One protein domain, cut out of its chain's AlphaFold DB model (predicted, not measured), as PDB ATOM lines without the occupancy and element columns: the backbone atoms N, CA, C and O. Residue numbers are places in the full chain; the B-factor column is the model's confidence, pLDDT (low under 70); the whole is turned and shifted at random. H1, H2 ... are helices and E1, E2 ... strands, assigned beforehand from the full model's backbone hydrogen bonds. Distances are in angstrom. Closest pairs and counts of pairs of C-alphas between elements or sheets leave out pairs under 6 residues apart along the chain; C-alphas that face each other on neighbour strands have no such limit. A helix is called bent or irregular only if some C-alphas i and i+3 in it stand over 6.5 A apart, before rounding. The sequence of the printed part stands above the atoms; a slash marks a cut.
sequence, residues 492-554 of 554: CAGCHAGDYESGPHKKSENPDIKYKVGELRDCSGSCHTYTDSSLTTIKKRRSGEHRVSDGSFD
ATOM      1  N   CYS A 492      -5.530  73.787  85.362       80.88
ATOM      2  CA  CYS A 492      -6.677  73.678  86.271       80.88
ATOM      3  C   CYS A 492      -7.627  72.516  85.907       80.88
ATOM      4  O   CYS A 492      -8.085  71.765  86.775       80.88
ATOM      5  N   ALA A 493      -7.879  72.311  84.609       85.81
ATOM      6  CA  ALA A 493      -8.710  71.228  84.088       85.81
ATOM      7  C   ALA A 493      -8.168  69.827  84.417       85.81
ATOM      8  O   ALA A 493      -8.940  68.871  84.439       85.81
ATOM      9  N   GLY A 494      -6.879  69.680  84.732       87.00
ATOM     10  CA  GLY A 494      -6.311  68.419  85.210       87.00
ATOM     11  C   GLY A 494      -7.007  67.879  86.461       87.00
ATOM     12  O   GLY A 494      -7.046  66.663  86.652       87.00
ATOM     13  N   CYS A 495      -7.558  68.762  87.299       82.69
ATOM     14  CA  CYS A 495      -8.341  68.405  88.484       82.69
ATOM     15  C   CYS A 495      -9.840  68.686  88.301       82.69
ATOM     16  O   CYS A 495     -10.669  67.904  88.772       82.69
ATOM     17  N   HIS A 496     -10.174  69.771  87.597       82.88
ATOM     18  CA  HIS A 496     -11.525  70.333  87.517       82.88
ATOM     19  C   HIS A 496     -12.270  70.026  86.212       82.88
ATOM     20  O   HIS A 496     -13.339  70.579  85.972       82.88
ATOM     21  N   ALA A 497     -11.765  69.136  85.347       86.88
ATOM     22  CA  ALA A 497     -12.459  68.826  84.093       86.88
ATOM     23  C   ALA A 497     -13.882  68.274  84.285       86.88
ATOM     24  O   ALA A 497     -14.727  68.473  83.416       86.88
ATOM     25  N   GLY A 498     -14.148  67.599  85.410       83.25
ATOM     26  CA  GLY A 498     -15.489  67.127  85.770       83.25
ATOM     27  C   GLY A 498     -16.444  68.243  86.206       83.25
ATOM     28  O   GLY A 498     -17.653  68.067  86.099       83.25
ATOM     29  N   ASP A 499     -15.904  69.387  86.629       82.31
ATOM     30  CA  ASP A 499     -16.671  70.561  87.055       82.31
ATOM     31  C   ASP A 499     -17.017  71.474  85.857       82.31
ATOM     32  O   ASP A 499     -17.722  72.470  86.001       82.31
ATOM     33  N   TYR A 500     -16.517  71.159  84.653       83.19
ATOM     34  CA  TYR A 500     -16.729  71.976  83.461       83.19
ATOM     35  C   TYR A 500     -18.151  71.838  82.906       83.19
ATOM     36  O   TYR A 500     -18.522  70.829  82.301       83.19
ATOM     37  N   GLU A 501     -18.922  72.918  82.995       82.25
ATOM     38  CA  GLU A 501     -20.230  73.018  82.357       82.25
ATOM     39  C   GLU A 501     -20.113  73.589  80.938       82.25
ATOM     40  O   GLU A 501     -19.747  74.746  80.741       82.25
ATOM     41  N   SER A 502     -20.468  72.822  79.906       80.62
ATOM     42  CA  SER A 502     -20.337  73.276  78.508       80.62
ATOM     43  C   SER A 502     -21.359  74.347  78.096       80.62
ATOM     44  O   SER A 502     -21.092  75.153  77.201       80.62
ATOM     45  N   GLY A 503     -22.531  74.383  78.740       79.94
ATOM     46  CA  GLY A 503     -23.650  75.262  78.379       79.94
ATOM     47  C   GLY A 503     -23.292  76.757  78.330       79.94
ATOM     48  O   GLY A 503     -23.534  77.394  77.295       79.94
ATOM     49  N   PRO A 504     -22.678  77.317  79.391       78.06
ATOM     50  CA  PRO A 504     -22.248  78.720  79.451       78.06
ATOM     51  C   PRO A 504     -21.131  79.110  78.462       78.06
ATOM     52  O   PRO A 504     -20.911  80.300  78.207       78.06
ATOM     53  N   HIS A 505     -20.439  78.134  77.870       83.25
ATOM     54  CA  HIS A 505     -19.205  78.334  77.107       83.25
ATOM     55  C   HIS A 505     -19.428  78.248  75.591       83.25
ATOM     56  O   HIS A 505     -18.901  77.374  74.902       83.25
ATOM     57  N   LYS A 506     -20.213  79.177  75.032       85.44
ATOM     58  CA  LYS A 506     -20.430  79.265  73.576       85.44
ATOM     59  C   LYS A 506     -19.173  79.720  72.829       85.44
ATOM     60  O   LYS A 506     -18.574  80.726  73.187       85.44
ATOM     61  N   LYS A 507     -18.842  79.020  71.746       88.19
ATOM     62  CA  LYS A 507     -17.779  79.350  70.788       88.19
ATOM     63  C   LYS A 507     -18.332  80.038  69.546       88.19
ATOM     64  O   LYS A 507     -17.781  81.051  69.134       88.19
ATOM     65  N   SER A 508     -19.432  79.540  68.987       86.44
ATOM     66  CA  SER A 508     -20.125  80.146  67.848       86.44
ATOM     67  C   SER A 508     -21.637  80.016  67.999       86.44
ATOM     68  O   SER A 508     -22.096  79.087  68.659       86.44
ATOM     69  N   GLU A 509     -22.409  80.948  67.438       80.06
ATOM     70  CA  GLU A 509     -23.875  80.930  67.522       80.06
ATOM     71  C   GLU A 509     -24.552  80.204  66.364       80.06
ATOM     72  O   GLU A 509     -25.648  79.677  66.552       80.06
ATOM     73  N   ASN A 510     -23.926  80.175  65.185       80.69
ATOM     74  CA  ASN A 510     -24.504  79.534  64.015       80.69
ATOM     75  C   ASN A 510     -23.439  78.810  63.165       80.69
ATOM     76  O   ASN A 510     -22.703  79.463  62.419       80.69
ATOM     77  N   PRO A 511     -23.351  77.469  63.243       81.56
ATOM     78  CA  PRO A 511     -24.071  76.591  64.176       81.56
ATOM     79  C   PRO A 511     -23.663  76.825  65.646       81.56
ATOM     80  O   PRO A 511     -22.570  77.321  65.914       81.56
ATOM     81  N   ASP A 512     -24.532  76.461  66.601       86.94
ATOM     82  CA  ASP A 512     -24.258  76.588  68.046       86.94
ATOM     83  C   ASP A 512     -23.140  75.619  68.468       86.94
ATOM     84  O   ASP A 512     -23.375  74.451  68.781       86.94
ATOM     85  N   ILE A 513     -21.902  76.108  68.449       88.56
ATOM     86  CA  ILE A 513     -20.705  75.359  68.837       88.56
ATOM     87  C   ILE A 513     -20.303  75.826  70.232       88.56
ATOM     88  O   ILE A 513     -20.160  77.026  70.461       88.56
ATOM     89  N   LYS A 514     -20.078  74.896  71.164       88.38
ATOM     90  CA  LYS A 514     -19.504  75.184  72.491       88.38
ATOM     91  C   LYS A 514     -18.003  74.935  72.494       88.38
ATOM     92  O   LYS A 514     -17.517  74.079  71.755       88.38
ATOM     93  N   TYR A 515     -17.291  75.655  73.350       87.94
ATOM     94  CA  TYR A 515     -15.946  75.255  73.733       87.94
ATOM     95  C   TYR A 515     -15.995  73.908  74.455       87.94
ATOM     96  O   TYR A 515     -16.971  73.567  75.126       87.94
ATOM     97  N   LYS A 516     -14.929  73.132  74.296       87.75
ATOM     98  CA  LYS A 516     -14.673  71.937  75.096       87.75
ATOM     99  C   LYS A 516     -13.724  72.287  76.237       87.75
ATOM    100  O   LYS A 516     -12.891  73.177  76.103       87.75
ATOM    101  N   VAL A 517     -13.770  71.511  77.318       85.94
ATOM    102  CA  VAL A 517     -12.842  71.638  78.458       85.94
ATOM    103  C   VAL A 517     -11.366  71.629  78.029       85.94
ATOM    104  O   VAL A 517     -10.560  72.393  78.543       85.94
ATOM    105  N   GLY A 518     -11.021  70.839  77.005       86.44
ATOM    106  CA  GLY A 518      -9.668  70.788  76.443       86.44
ATOM    107  C   GLY A 518      -9.219  72.064  75.717       86.44
ATOM    108  O   GLY A 518      -8.032  72.206  75.447       86.44
ATOM    109  N   GLU A 519     -10.137  72.978  75.405       86.25
ATOM    110  CA  GLU A 519      -9.848  74.281  74.791       86.25
ATOM    111  C   GLU A 519      -9.771  75.412  75.827       86.25
ATOM    112  O   GLU A 519      -9.223  76.463  75.518       86.25
ATOM    113  N   LEU A 520     -10.300  75.199  77.038       86.06
ATOM    114  CA  LEU A 520     -10.331  76.156  78.153       86.06
ATOM    115  C   LEU A 520      -9.698  75.527  79.410       86.06
ATOM    116  O   LEU A 520     -10.300  75.491  80.483       86.06
ATOM    117  N   ARG A 521      -8.505  74.946  79.242       84.44
ATOM    118  CA  ARG A 521      -7.862  74.064  80.235       84.44
ATOM    119  C   ARG A 521      -7.369  74.782  81.488       84.44
ATOM    120  O   ARG A 521      -7.334  74.185  82.557       84.44
ATOM    121  N   ASP A 522      -7.000  76.045  81.361       77.50
ATOM    122  CA  ASP A 522      -6.548  76.913  82.452       77.50
ATOM    123  C   ASP A 522      -7.713  77.513  83.258       77.50
ATOM    124  O   ASP A 522      -7.492  78.290  84.183       77.50
ATOM    125  N   CYS A 523      -8.954  77.147  82.921       69.75
ATOM    126  CA  CYS A 523     -10.165  77.718  83.494       69.75
ATOM    127  C   CYS A 523     -10.243  79.250  83.354       69.75
ATOM    128  O   CYS A 523     -10.964  79.868  84.125       69.75
ATOM    129  N   SER A 524      -9.577  79.865  82.364       67.56
ATOM    130  CA  SER A 524      -9.621  81.320  82.104       67.56
ATOM    131  C   SER A 524     -10.946  81.809  81.493       67.56
ATOM    132  O   SER A 524     -11.196  83.011  81.397       67.56
ATOM    133  N   GLY A 525     -11.841  80.883  81.132       70.88
ATOM    134  CA  GLY A 525     -13.097  81.167  80.438       70.88
ATOM    135  C   GLY A 525     -12.890  81.528  78.960       70.88
ATOM    136  O   GLY A 525     -11.783  81.734  78.477       70.88
ATOM    137  N   SER A 526     -13.971  81.573  78.175       75.25
ATOM    138  CA  SER A 526     -13.860  81.876  76.740       75.25
ATOM    139  C   SER A 526     -13.566  83.364  76.495       75.25
ATOM    140  O   SER A 526     -14.468  84.194  76.653       75.25
ATOM    141  N   CYS A 527     -12.361  83.705  76.030       75.94
ATOM    142  CA  CYS A 527     -12.006  85.087  75.670       75.94
ATOM    143  C   CYS A 527     -12.879  85.654  74.539       75.94
ATOM    144  O   CYS A 527     -13.180  86.848  74.518       75.94
ATOM    145  N   HIS A 528     -13.318  84.812  73.600       84.25
ATOM    146  CA  HIS A 528     -14.116  85.228  72.448       84.25
ATOM    147  C   HIS A 528     -15.354  84.352  72.259       84.25
ATOM    148  O   HIS A 528     -15.328  83.155  72.515       84.25
ATOM    149  N   THR A 529     -16.425  84.948  71.741       85.81
ATOM    150  CA  THR A 529     -17.514  84.216  71.082       85.81
ATOM    151  C   THR A 529     -17.624  84.721  69.649       85.81
ATOM    152  O   THR A 529     -17.590  85.935  69.445       85.81
ATOM    153  N   TYR A 530     -17.772  83.838  68.669       88.25
ATOM    154  CA  TYR A 530     -17.784  84.168  67.240       88.25
ATOM    155  C   TYR A 530     -19.204  84.165  66.664       88.25
ATOM    156  O   TYR A 530     -20.109  83.547  67.228       88.25
ATOM    157  N   THR A 531     -19.413  84.879  65.558       85.44
ATOM    158  CA  THR A 531     -20.722  84.944  64.882       85.44
ATOM    159  C   THR A 531     -21.098  83.630  64.200       85.44
ATOM    160  O   THR A 531     -22.256  83.228  64.249       85.44
ATOM    161  N   ASP A 532     -20.121  82.951  63.598       84.31
ATOM    162  CA  ASP A 532     -20.300  81.727  62.811       84.31
ATOM    163  C   ASP A 532     -19.104  80.769  62.975       84.31
ATOM    164  O   ASP A 532     -18.169  81.040  63.741       84.31
ATOM    165  N   SER A 533     -19.159  79.599  62.337       84.75
ATOM    166  CA  SER A 533     -18.132  78.561  62.471       84.75
ATOM    167  C   SER A 533     -16.805  78.877  61.773       84.75
ATOM    168  O   SER A 533     -15.872  78.092  61.917       84.75
ATOM    169  N   SER A 534     -16.681  79.991  61.040       85.50
ATOM    170  CA  SER A 534     -15.403  80.404  60.434       85.50
ATOM    171  C   SER A 534     -14.398  80.916  61.468       85.50
ATOM    172  O   SER A 534     -13.203  80.953  61.193       85.50
ATOM    173  N   LEU A 535     -14.877  81.316  62.655       85.38
ATOM    174  CA  LEU A 535     -14.080  81.900  63.743       85.38
ATOM    175  C   LEU A 535     -13.275  83.151  63.333       85.38
ATOM    176  O   LEU A 535     -12.295  83.507  63.984       85.38
ATOM    177  N   THR A 536     -13.691  83.840  62.268       85.81
ATOM    178  CA  THR A 536     -13.015  85.054  61.777       85.81
ATOM    179  C   THR A 536     -13.588  86.334  62.386       85.81
ATOM    180  O   THR A 536     -12.847  87.280  62.648       85.81
ATOM    181  N   THR A 537     -14.893  86.354  62.680       87.44
ATOM    182  CA  THR A 537     -15.596  87.532  63.210       87.44
ATOM    183  C   THR A 537     -15.988  87.323  64.670       87.44
ATOM    184  O   THR A 537     -16.820  86.476  65.003       87.44
ATOM    185  N   ILE A 538     -15.375  88.100  65.568       87.56
ATOM    186  CA  ILE A 538     -15.656  88.044  67.007       87.56
ATOM    187  C   ILE A 538     -16.933  88.833  67.307       87.56
ATOM    188  O   ILE A 538     -16.994  90.037  67.082       87.56
ATOM    189  N   LYS A 539     -17.922  88.161  67.895       86.19
ATOM    190  CA  LYS A 539     -19.156  88.765  68.406       86.19
ATOM    191  C   LYS A 539     -18.954  89.444  69.763       86.19
ATOM    192  O   LYS A 539     -19.437  90.551  69.976       86.19
ATOM    193  N   LYS A 540     -18.273  88.778  70.701       85.81
ATOM    194  CA  LYS A 540     -18.025  89.299  72.056       85.81
ATOM    195  C   LYS A 540     -16.599  88.991  72.480       85.81
ATOM    196  O   LYS A 540     -16.160  87.851  72.352       85.81
ATOM    197  N   ARG A 541     -15.911  90.004  73.011       84.56
ATOM    198  CA  ARG A 541     -14.618  89.871  73.693       84.56
ATOM    199  C   ARG A 541     -14.836  89.907  75.205       84.56
ATOM    200  O   ARG A 541     -15.654  90.690  75.683       84.56
ATOM    201  N   ARG A 542     -14.129  89.051  75.936       78.56
ATOM    202  CA  ARG A 542     -14.022  89.043  77.400       78.56
ATOM    203  C   ARG A 542     -12.541  89.207  77.739       78.56
ATOM    204  O   ARG A 542     -11.710  88.589  77.082       78.56
ATOM    205  N   SER A 543     -12.230  90.073  78.697       69.38
ATOM    206  CA  SER A 543     -10.852  90.441  79.058       69.38
ATOM    207  C   SER A 543     -10.491  90.146  80.515       69.38
ATOM    208  O   SER A 543      -9.345  90.358  80.888       69.38
ATOM    209  N   GLY A 544     -11.460  89.711  81.323       70.69
ATOM    210  CA  GLY A 544     -11.259  89.328  82.720       70.69
ATOM    211  C   GLY A 544     -10.871  87.862  82.876       70.69
ATOM    212  O   GLY A 544     -11.110  87.060  81.969       70.69
ATOM    213  N   GLU A 545     -10.317  87.511  84.034       68.75
ATOM    214  CA  GLU A 545     -10.091  86.118  84.430       68.75
ATOM    215  C   GLU A 545     -11.399  85.509  84.934       68.75
ATOM    216  O   GLU A 545     -12.162  86.145  85.659       68.75
ATOM    217  N   HIS A 546     -11.686  84.271  84.550       72.50
ATOM    218  CA  HIS A 546     -12.884  83.589  85.019       72.50
ATOM    219  C   HIS A 546     -12.753  83.173  86.492       72.50
ATOM    220  O   HIS A 546     -11.821  82.470  86.887       72.50
ATOM    221  N   ARG A 547     -13.723  83.578  87.319       70.62
ATOM    222  CA  ARG A 547     -13.814  83.171  88.720       70.62
ATOM    223  C   ARG A 547     -14.499  81.816  88.828       70.62
ATOM    224  O   ARG A 547     -15.712  81.695  88.675       70.62
ATOM    225  N   VAL A 548     -13.717  80.807  89.201       62.34
ATOM    226  CA  VAL A 548     -14.200  79.434  89.431       62.34
ATOM    227  C   VAL A 548     -15.246  79.361  90.557       62.34
ATOM    228  O   VAL A 548     -16.081  78.466  90.564       62.34
ATOM    229  N   SER A 549     -15.235  80.303  91.506       62.34
ATOM    230  CA  SER A 549     -16.116  80.274  92.682       62.34
ATOM    231  C   SER A 549     -17.568  80.678  92.415       62.34
ATOM    232  O   SER A 549     -18.448  80.245  93.153       62.34
ATOM    233  N   ASP A 550     -17.826  81.540  91.428       63.34
ATOM    234  CA  ASP A 550     -19.155  82.139  91.206       63.34
ATOM    235  C   ASP A 550     -19.542  82.295  89.722       63.34
ATOM    236  O   ASP A 550     -20.609  82.822  89.404       63.34
ATOM    237  N   GLY A 551     -18.690  81.838  88.798       61.53
ATOM    238  CA  GLY A 551     -18.927  81.899  87.358       61.53
ATOM    239  C   GLY A 551     -18.794  83.298  86.742       61.53
ATOM    240  O   GLY A 551     -19.028  83.456  85.539       61.53
ATOM    241  N   SER A 552     -18.431  84.315  87.531       66.12
ATOM    242  CA  SER A 552     -18.200  85.680  87.053       66.12
ATOM    243  C   SER A 552     -16.802  85.843  86.437       66.12
ATOM    244  O   SER A 552     -16.022  84.893  86.350       66.12
ATOM    245  N   PHE A 553     -16.508  87.035  85.921       68.62
ATOM    246  CA  PHE A 553     -15.178  87.407  85.436       68.62
ATOM    247  C   PHE A 553     -14.674  88.577  86.283       68.62
ATOM    248  O   PHE A 553     -15.474  89.451  86.628       68.62
ATOM    249  N   ASP A 554     -13.388  88.551  86.626       63.88
ATOM    250  CA  ASP A 554     -12.681  89.643  87.306       63.88
ATOM    251  C   ASP A 554     -12.563  90.907  86.446       63.88
ATOM    252  O   ASP A 554     -12.257  90.782  85.235       63.88
TER     253      ASP A 554
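This is residues 492 to 554 of the 554 residues of the protein "Putative CXXCH cytochrome family protein" of Thiogranum longum (UniProt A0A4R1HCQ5). Little here is regular structure: two hairpins side by side, E1 with E2 and E3 with E4, make a small sheet at one end, and loops run from it toward a short helix, H1, at the other. The printed part has 63 residues, 24 in named elements, ordered H1 E1 E2 E3 E4, class mixed. The mixed sheet runs E2 E1 E3 E4; the whole is compact, radius of gyration of the C-alphas 11.7 A, spanning 31 by 22 by 15 A.

Look first at E1, residues 506 to 510, and E3, residues 528 to 532, parallel at 16 degrees; N 530 and O 507 are 2.8 A apart, within hydrogen-bond range. E2, residues 512 to 514, forms an antiparallel hairpin with E1, N 507 to O 513 2.7 A. E4, residues 538 to 541, forms another with E3, N 539 to O 529 2.7 A. H1, residues 493 to 499, is not on the sheet and is irregular, C-alphas 495 and 498 lying 7.8 A apart; 1 of 3 O i to N i+4 and 1 of 4 O i to N i+3 pairs are within range.

Find C-alpha 493 at (-8.710, 71.228, 84.088), where H1 begins, 8.5 A long. E1 spans 10.4 A, E2 6.7 A, E3 12.0 A and E4 7.0 A, ending at C-alpha 541, (-14.618, 89.871, 73.693).

The C-alphas farthest apart, Cys 495 and Thr 537, are 32.5 A apart. The printed part has no cut; the link E2 to E3 is long. Find pLDDT under 70 at residues 523 to 524, 543, 545 and 548 to 554.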